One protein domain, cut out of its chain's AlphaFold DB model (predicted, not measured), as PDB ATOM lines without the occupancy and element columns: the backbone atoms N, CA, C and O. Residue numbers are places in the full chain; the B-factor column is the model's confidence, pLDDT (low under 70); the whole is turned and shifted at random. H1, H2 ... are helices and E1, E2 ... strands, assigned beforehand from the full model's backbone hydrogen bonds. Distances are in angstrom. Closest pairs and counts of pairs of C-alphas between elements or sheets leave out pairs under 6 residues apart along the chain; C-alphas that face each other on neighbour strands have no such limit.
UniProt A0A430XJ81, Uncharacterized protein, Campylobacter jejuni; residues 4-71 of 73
ATOM      1  N   LYS A   4     290.230 349.762 207.085       92.00
ATOM      2  CA  LYS A   4     289.066 350.654 207.104       92.00
ATOM      3  C   LYS A   4     288.774 351.143 208.520       92.00
ATOM      4  O   LYS A   4     288.695 352.345 208.743       92.00
ATOM      5  N   GLU A   5     288.730 350.220 209.471       93.06
ATOM      6  CA  GLU A   5     288.561 350.502 210.899       93.06
ATOM      7  C   GLU A   5     289.721 351.342 211.448       93.06
ATOM      8  O   GLU A   5     289.488 352.297 212.177       93.06
ATOM      9  N   LYS A   6     290.969 351.063 211.040       94.00
ATOM     10  CA  LYS A   6     292.137 351.882 211.421       94.00
ATOM     11  C   LYS A   6     292.062 353.312 210.893       94.00
ATOM     12  O   LYS A   6     292.410 354.239 211.613       94.00
ATOM     13  N   ILE A   7     291.631 353.503 209.645       92.62
ATOM     14  CA  ILE A   7     291.466 354.850 209.084       92.62
ATOM     15  C   ILE A   7     290.335 355.592 209.796       92.62
ATOM     16  O   ILE A   7     290.514 356.762 210.115       92.62
ATOM     17  N   LEU A   8     289.213 354.923 210.080       93.50
ATOM     18  CA  LEU A   8     288.126 355.499 210.876       93.50
ATOM     19  C   LEU A   8     288.594 355.925 212.262       93.50
ATOM     20  O   LEU A   8     288.283 357.030 212.686       93.50
ATOM     21  N   ASP A   9     289.366 355.075 212.937       94.69
ATOM     22  CA  ASP A   9     289.885 355.366 214.269       94.69
ATOM     23  C   ASP A   9     290.789 356.606 214.292       94.69
ATOM     24  O   ASP A   9     290.763 357.356 215.262       94.69
ATOM     25  N   ILE A  10     291.529 356.854 213.205       94.00
ATOM     26  CA  ILE A  10     292.324 358.075 213.033       94.00
ATOM     27  C   ILE A  10     291.415 359.293 212.860       94.00
ATOM     28  O   ILE A  10     291.592 360.265 213.572       94.00
ATOM     29  N   VAL A  11     290.446 359.248 211.937       94.69
ATOM     30  CA  VAL A  11     289.649 360.437 211.563       94.69
ATOM     31  C   VAL A  11     288.455 360.716 212.484       94.69
ATOM     32  O   VAL A  11     287.722 361.680 212.256       94.69
ATOM     33  N   LYS A  12     288.206 359.871 213.494       94.88
ATOM     34  CA  LYS A  12     287.074 360.019 214.429       94.88
ATOM     35  C   LYS A  12     287.181 361.257 215.318       94.88
ATOM     36  O   LYS A  12     286.172 361.690 215.864       94.88
ATOM     37  N   ASP A  13     288.389 361.796 215.480       95.31
ATOM     38  CA  ASP A  13     288.643 363.052 216.192       95.31
ATOM     39  C   ASP A  13     288.106 364.276 215.428       95.31
ATOM     40  O   ASP A  13     288.076 365.376 215.971       95.31
ATOM     41  N   LYS A  14     287.630 364.061 214.191       93.38
ATOM     42  CA  LYS A  14     287.138 365.086 213.273       93.38
ATOM     43  C   LYS A  14     288.201 366.133 212.960       93.38
ATOM     44  O   LYS A  14     287.860 367.282 212.692       93.38
ATOM     45  N   GLU A  15     289.472 365.757 212.913       95.25
ATOM     46  CA  GLU A  15     290.563 366.636 212.501       95.25
ATOM     47  C   GLU A  15     291.087 366.314 211.097       95.25
ATOM     48  O   GLU A  15     290.660 365.379 210.414       95.25
ATOM     49  N   TRP A  16     291.958 367.188 210.586       94.50
ATOM     50  CA  TRP A  16     292.562 367.021 209.263       94.50
ATOM     51  C   TRP A  16     293.782 366.106 209.328       94.50
ATOM     52  O   TRP A  16     294.842 366.506 209.806       94.50
ATOM     53  N   HIS A  17     293.673 364.924 208.725       95.06
ATOM     54  CA  HIS A  17     294.759 363.944 208.694       95.06
ATOM     55  C   HIS A  17     295.436 363.870 207.342       95.06
ATOM     56  O   HIS A  17     294.787 363.807 206.294       95.06
ATOM     57  N   CYS A  18     296.763 363.835 207.372       94.94
ATOM     58  CA  CYS A  18     297.593 363.745 206.190       94.94
ATOM     59  C   CYS A  18     297.537 362.332 205.614       94.94
ATOM     60  O   CYS A  18     297.883 361.350 206.270       94.94
ATOM     61  N   SER A  19     297.203 362.227 204.327       92.44
ATOM     62  CA  SER A  19     297.110 360.924 203.662       92.44
ATOM     63  C   SER A  19     298.445 360.191 203.559       92.44
ATOM     64  O   SER A  19     298.448 358.974 203.409       92.44
ATOM     65  N   ILE A  20     299.566 360.910 203.638       91.94
ATOM     66  CA  ILE A  20     300.906 360.316 203.615       91.94
ATOM     67  C   ILE A  20     301.331 359.915 205.028       91.94
ATOM     68  O   ILE A  20     301.704 358.766 205.247       91.94
ATOM     69  N   CYS A  21     301.253 360.835 205.991       93.19
ATOM     70  CA  CYS A  21     301.772 360.591 207.337       93.19
ATOM     71  C   CYS A  21     300.890 359.638 208.145       93.19
ATOM     72  O   CYS A  21     301.411 358.733 208.794       93.19
ATOM     73  N   ASP A  22     299.572 359.836 208.086       91.56
ATOM     74  CA  ASP A  22     298.629 359.136 208.955       91.56
ATOM     75  C   ASP A  22     298.062 357.882 208.263       91.56
ATOM     76  O   ASP A  22     297.931 356.834 208.894       91.56
ATOM     77  N   PHE A  23     297.809 357.924 206.945       90.81
ATOM     78  CA  PHE A  23     297.282 356.759 206.207       90.81
ATOM     79  C   PHE A  23     298.337 355.972 205.421       90.81
ATOM     80  O   PHE A  23     298.125 354.791 205.143       90.81
ATOM     81  N   GLY A  24     299.469 356.585 205.060       83.06
ATOM     82  CA  GLY A  24     300.464 355.965 204.178       83.06
ATOM     83  C   GLY A  24     301.114 354.713 204.769       83.06
ATOM     84  O   GLY A  24     301.459 353.797 204.028       83.06
ATOM     85  N   LYS A  25     301.197 354.624 206.103       83.00
ATOM     86  CA  LYS A  25     301.662 353.422 206.820       83.00
ATOM     87  C   LYS A  25     300.613 352.307 206.893       83.00
ATOM     88  O   LYS A  25     300.962 351.166 207.168       83.00
ATOM     89  N   LEU A  26     299.337 352.633 206.681       84.81
ATOM     90  CA  LEU A  26     298.230 351.676 206.754       84.81
ATOM     91  C   LEU A  26     297.957 351.023 205.402       84.81
ATOM     92  O   LEU A  26     297.697 349.824 205.326       84.81
ATOM     93  N   SER A  27     297.972 351.816 204.330       84.81
ATOM     94  CA  SER A  27     297.723 351.324 202.981       84.81
ATOM     95  C   SER A  27     298.184 352.323 201.924       84.81
ATOM     96  O   SER A  27     297.855 353.510 201.987       84.81
ATOM     97  N   SER A  28     298.823 351.815 200.869       84.12
ATOM     98  CA  SER A  28     299.054 352.558 199.624       84.12
ATOM     99  C   SER A  28     297.752 352.900 198.881       84.12
ATOM    100  O   SER A  28     297.743 353.768 198.013       84.12
ATOM    101  N   GLN A  29     296.632 352.268 199.252       88.06
ATOM    102  CA  GLN A  29     295.307 352.454 198.660       88.06
ATOM    103  C   GLN A  29     294.338 353.205 199.590       88.06
ATOM    104  O   GLN A  29     293.123 353.014 199.514       88.06
ATOM    105  N   SER A  30     294.837 354.101 200.450       89.62
ATOM    106  CA  SER A  30     293.997 354.888 201.372       89.62
ATOM    107  C   SER A  30     292.835 355.614 200.676       89.62
ATOM    108  O   SER A  30     291.745 355.712 201.229       89.62
ATOM    109  N   ALA A  31     293.013 356.062 199.430       88.88
ATOM    110  CA  ALA A  31     291.937 356.659 198.638       88.88
ATOM    111  C   ALA A  31     290.788 355.681 198.327       88.88
ATOM    112  O   ALA A  31     289.628 356.088 198.344       88.88
ATOM    113  N   ALA A  32     291.088 354.406 198.058       92.25
ATOM    114  CA  ALA A  32     290.066 353.387 197.836       92.25
ATOM    115  C   ALA A  32     289.292 353.103 199.128       92.25
ATOM    116  O   ALA A  32     288.065 353.137 199.110       92.25
ATOM    117  N   ILE A  33     290.001 352.970 200.253       93.12
ATOM    118  CA  ILE A  33     289.384 352.740 201.566       93.12
ATOM    119  C   ILE A  33     288.426 353.879 201.936       93.12
ATOM    120  O   ILE A  33     287.321 353.629 202.404       93.12
ATOM    121  N   ILE A  34     288.801 355.132 201.669       91.62
ATOM    122  CA  ILE A  34     287.931 356.294 201.907       91.62
ATOM    123  C   ILE A  34     286.681 356.248 201.021       91.62
ATOM    124  O   ILE A  34     285.593 356.580 201.484       91.62
ATOM    125  N   ARG A  35     286.793 355.818 199.756       91.94
ATOM    126  CA  ARG A  35     285.609 355.636 198.898       91.94
ATOM    127  C   ARG A  35     284.669 354.574 199.459       91.94
ATOM    128  O   ARG A  35     283.462 354.780 199.425       91.94
ATOM    129  N   ASP A  36     285.206 353.483 199.990       94.12
ATOM    130  CA  ASP A  36     284.388 352.436 200.601       94.12
ATOM    131  C   ASP A  36     283.797 352.873 201.946       94.12
ATOM    132  O   ASP A  36     282.679 352.497 202.262       94.12
ATOM    133  N   LEU A  37     284.483 353.718 202.719       93.25
ATOM    134  CA  LEU A  37     283.892 354.372 203.893       93.25
ATOM    135  C   LEU A  37     282.707 355.259 203.513       93.25
ATOM    136  O   LEU A  37     281.678 355.241 204.177       93.25
ATOM    137  N   ARG A  38     282.803 355.988 202.405       93.19
ATOM    138  CA  ARG A  38     281.685 356.809 201.929       93.19
ATOM    139  C   ARG A  38     280.484 355.981 201.482       93.19
ATOM    140  O   ARG A  38     279.357 356.395 201.714       93.19
ATOM    141  N   LYS A  39     280.711 354.811 200.875       94.19
ATOM    142  CA  LYS A  39     279.626 353.869 200.540       94.19
ATOM    143  C   LYS A  39     278.923 353.326 201.785       94.19
ATOM    144  O   LYS A  39     277.727 353.082 201.729       94.19
ATOM    145  N   ASP A  40     279.649 353.192 202.892       94.06
ATOM    146  CA  ASP A  40     279.093 352.799 204.192       94.06
ATOM    147  C   ASP A  40     278.344 353.939 204.908       94.06
ATOM    148  O   ASP A  40     277.803 353.722 205.988       94.06
ATOM    149  N   GLY A  41     278.308 355.149 204.336       94.50
ATOM    150  CA  GLY A  41     277.582 356.297 204.888       94.50
ATOM    151  C   GLY A  41     278.436 357.296 205.671       94.50
ATOM    152  O   GLY A  41     277.897 358.267 206.193       94.50
ATOM    153  N   TYR A  42     279.760 357.117 205.741       94.69
ATOM    154  CA  TYR A  42     280.639 358.099 206.381       94.69
ATOM    155  C   TYR A  42     280.842 359.326 205.486       94.69
ATOM    156  O   TYR A  42     281.286 359.216 204.339       94.69
ATOM    157  N   GLU A  43     280.574 360.512 206.025       94.19
ATOM    158  CA  GLU A  43     280.753 361.777 205.317       94.19
ATOM    159  C   GLU A  43     282.126 362.392 205.608       94.19
ATOM    160  O   GLU A  43     282.567 362.471 206.752       94.19
ATOM    161  N   PHE A  44     282.800 362.859 204.559       94.00
ATOM    162  CA  PHE A  44     284.080 363.553 204.666       94.00
ATOM    163  C   PHE A  44     283.928 364.987 204.183       94.00
ATOM    164  O   PHE A  44     283.212 365.242 203.211       94.00
ATOM    165  N   GLU A  45     284.657 365.888 204.829       94.38
ATOM    166  CA  GLU A  45     284.730 367.289 204.436       94.38
ATOM    167  C   GLU A  45     285.236 367.435 202.998       94.38
ATOM    168  O   GLU A  45     286.220 366.805 202.583       94.38
ATOM    169  N   SER A  46     284.544 368.278 202.234       91.00
ATOM    170  CA  SER A  46     284.882 368.583 200.850       91.00
ATOM    171  C   SER A  46     285.770 369.822 200.733       91.00
ATOM    172  O   SER A  46     285.961 370.598 201.673       91.00
ATOM    173  N   ASP A  47     286.389 369.988 199.569       89.75
ATOM    174  CA  ASP A  47     287.086 371.219 199.229       89.75
ATOM    175  C   ASP A  47     286.060 372.344 199.008       89.75
ATOM    176  O   ASP A  47     285.114 372.150 198.238       89.75
ATOM    177  N   PRO A  48     286.220 373.523 199.638       87.12
ATOM    178  CA  PRO A  48     285.270 374.626 199.497       87.12
ATOM    179  C   PRO A  48     285.164 375.137 198.054       87.12
ATOM    180  O   PRO A  48     284.118 375.643 197.662       87.12
ATOM    181  N   ASN A  49     286.218 374.969 197.248       88.12
ATOM    182  CA  ASN A  49     286.230 375.360 195.839       88.12
ATOM    183  C   ASN A  49     285.813 374.212 194.907       88.12
ATOM    184  O   ASN A  49     285.614 374.425 193.712       88.12
ATOM    185  N   ASN A  50     285.713 372.981 195.419       86.94
ATOM    186  CA  ASN A  50     285.292 371.817 194.649       86.94
ATOM    187  C   ASN A  50     284.548 370.804 195.543       86.94
ATOM    188  O   ASN A  50     285.169 369.883 196.083       86.94
ATOM    189  N   PRO A  51     283.211 370.904 195.650       83.50
ATOM    190  CA  PRO A  51     282.419 370.046 196.532       83.50
ATOM    191  C   PRO A  51     282.450 368.557 196.141       83.50
ATOM    192  O   PRO A  51     282.158 367.702 196.973       83.50
ATOM    193  N   ASN A  52     282.864 368.222 194.912       84.19
ATOM    194  CA  ASN A  52     283.060 366.835 194.470       84.19
ATOM    195  C   ASN A  52     284.381 366.224 194.970       84.19
ATOM    196  O   ASN A  52     284.639 365.033 194.777       84.19
ATOM    197  N   ARG A  53     285.242 367.029 195.599       87.06
ATOM    198  CA  ARG A  53     286.524 366.604 196.147       87.06
ATOM    199  C   ARG A  53     286.414 366.456 197.662       87.06
ATOM    200  O   ARG A  53     286.533 367.425 198.392       87.06
ATOM    201  N   PHE A  54     286.267 365.222 198.139       89.75
ATOM    202  CA  PHE A  54     286.161 364.862 199.570       89.75
ATOM    203  C   PHE A  54     287.525 364.838 200.284       89.75
ATOM    204  O   PHE A  54     287.887 363.880 200.974       89.75
ATOM    205  N   CYS A  55     288.361 365.824 199.972       91.19
ATOM    206  CA  CYS A  55     289.675 366.032 200.552       91.19
ATOM    207  C   CYS A  55     290.157 367.451 200.251       91.19
ATOM    208  O   CYS A  55     289.782 368.034 199.237       91.19
ATOM    209  N   GLN A  56     291.056 367.969 201.083       93.25
ATOM    210  CA  GLN A  56     291.684 369.274 200.871       93.25
ATOM    211  C   GLN A  56     293.193 369.107 200.704       93.25
ATOM    212  O   GLN A  56     293.803 368.254 201.353       93.25
ATOM    213  N   ILE A  57     293.814 369.905 199.835       92.56
ATOM    214  CA  ILE A  57     295.278 370.013 199.815       92.56
ATOM    215  C   ILE A  57     295.670 370.999 200.910       92.56
ATOM    216  O   ILE A  57     295.245 372.150 200.885       92.56
ATOM    217  N   LYS A  58     296.483 370.546 201.863       92.81
ATOM    218  CA  LYS A  58     297.017 371.378 202.946       92.81
ATOM    219  C   LYS A  58     298.499 371.109 203.125       92.81
ATOM    220  O   LYS A  58     298.965 370.009 202.817       92.81
ATOM    221  N   PHE A  59     299.216 372.093 203.652       95.06
ATOM    222  CA  PHE A  59     300.585 371.894 204.098       95.06
ATOM    223  C   PHE A  59     300.590 370.988 205.333       95.06
ATOM    224  O   PHE A  59     299.871 371.243 206.297       95.06
ATOM    225  N   CYS A  60     301.365 369.906 205.288       95.56
ATOM    226  CA  CYS A  60     301.538 369.007 206.417       95.56
ATOM    227  C   CYS A  60     302.848 369.323 207.140       95.56
ATOM    228  O   CYS A  60     303.914 369.071 206.590       95.56
ATOM    229  N   ASN A  61     302.773 369.744 208.403       93.62
ATOM    230  CA  ASN A  61     303.956 370.011 209.237       93.62
ATOM    231  C   ASN A  61     304.765 368.747 209.601       93.62
ATOM    232  O   ASN A  61     305.836 368.851 210.180       93.62
ATOM    233  N   LYS A  62     304.241 367.538 209.341       93.12
ATOM    234  CA  LYS A  62     304.951 366.275 209.626       93.12
ATOM    235  C   LYS A  62     305.867 365.842 208.479       93.12
ATOM    236  O   LYS A  62     306.838 365.134 208.715       93.12
ATOM    237  N   CYS A  63     305.514 366.186 207.239       94.00
ATOM    238  CA  CYS A  63     306.287 365.815 206.049       94.00
ATOM    239  C   CYS A  63     306.728 367.013 205.201       94.00
ATOM    240  O   CYS A  63     307.228 366.803 204.095       94.00
ATOM    241  N   ASP A  64     306.514 368.229 205.708       95.06
ATOM    242  CA  ASP A  64     306.888 369.527 205.135       95.06
ATOM    243  C   ASP A  64     306.491 369.719 203.669       95.06
ATOM    244  O   ASP A  64     307.215 370.302 202.859       95.06
ATOM    245  N   LYS A  65     305.326 369.184 203.296       94.38
ATOM    246  CA  LYS A  65     304.824 369.197 201.919       94.38
ATOM    247  C   LYS A  65     303.323 369.438 201.880       94.38
ATOM    248  O   LYS A  65     302.583 369.053 202.785       94.38
ATOM    249  N   ASN A  66     302.866 370.030 200.778       94.50
ATOM    250  CA  ASN A  66     301.445 370.111 200.462       94.50
ATOM    251  C   ASN A  66     300.930 368.734 200.049       94.50
ATOM    252  O   ASN A  66     301.363 368.166 199.046       94.50
ATOM    253  N   THR A  67     300.001 368.192 200.828       94.25
ATOM    254  CA  THR A  67     299.472 366.844 200.634       94.25
ATOM    255  C   THR A  67     297.962 366.813 200.788       94.25
ATOM    256  O   THR A  67     297.334 367.722 201.332       94.25
ATOM    257  N   ILE A  68     297.368 365.715 200.335       93.75
ATOM    258  CA  ILE A  68     295.943 365.450 200.515       93.75
ATOM    259  C   ILE A  68     295.667 365.180 201.994       93.75
ATOM    260  O   ILE A  68     296.214 364.232 202.562       93.75
ATOM    261  N   HIS A  69     294.777 365.967 202.581       95.00
ATOM    262  CA  HIS A  69     294.242 365.759 203.915       95.00
ATOM    263  C   HIS A  69     292.760 365.401 203.853       95.00
ATOM    264  O   HIS A  69     292.043 365.808 202.933       95.00
ATOM    265  N   ARG A  70     292.306 364.618 204.828       93.94
ATOM    266  CA  ARG A  70     290.907 364.203 204.959       93.94
ATOM    267  C   ARG A  70     290.443 364.405 206.393       93.94
ATOM    268  O   ARG A  70     291.228 364.181 207.309       93.94
ATOM    269  N   LYS A  71     289.186 364.810 206.541       95.69
ATOM    270  CA  LYS A  71     288.511 365.049 207.815       95.69
ATOM    271  C   LYS A  71     287.111 364.456 207.738       95.69
ATOM    272  O   LYS A  71     286.443 364.621 206.716       95.69
TER     273      LYS A  71
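AT A GLANCE: This is residues 4 to 71 of the 73 residues of an uncharacterized protein of Campylobacter jejuni (UniProt A0A430XJ81). Two short helices, H1 and H2, set nearly square to each other, make one side of this small domain, and a two-stranded hairpin, E1 and E2, makes the other. Two long loops, residues 12 to 29 and 40 to 55, join these parts, and a short piece of the first, residues 17 to 18, pairs with E2. The printed part has 68 residues, with two named helices followed by two named strands, E1 and E2 being antiparallel. The class is mixed, helices and strands, with under half of the residues in named elements. The whole is compact, with a radius of gyration of the C-alphas of 11.3 A and spans of 32 by 29 by 21 A.

IN THESE COORDINATES: H1 is residues 4 to 11, beginning at C-alpha 4 at (289.066, 350.654, 207.104). H2, residues 30 to 39, is 14.4 A long from first to last C-alpha. E1 is residues 56 to 60, 11.3 A long. E2, residues 65 to 70, is 15.1 A long and ends at C-alpha 70 at (290.907, 364.203, 204.959).

HOW THE PARTS SIT: H1 and H2 only just touch, with 3 pairs of C-alphas within 8 A, the closest being those of Lys 4 and Ile 33 at 5.9 A. Their lines are about perpendicular, at 85 degrees. In both helices every O i to N i+4 pair is within hydrogen-bond range. The closest C-alphas of H1 and E2, those of Val 11 and Arg 70, are 7.7 A apart. E1 and E2 form a hairpin, with 131 degrees between their directions; N 58 and O 67, 3.0 A, and N 69 and O 56, 2.8 A, are within hydrogen-bond range. Residues 17 to 18 pair antiparallel with residues 69 to 70 of E2. H1 and E1 are apart, as are H2 and E2.

THE WHOLE: The two C-alphas farthest apart, those of Asp 40 and Asp 64, are 32.5 A apart. The printed part has no cut. The links H1 to H2 and H2 to E1 are long, and E1 to E2 is tight. The mean pLDDT of the printed part is 92.0, and no printed residue is under 70.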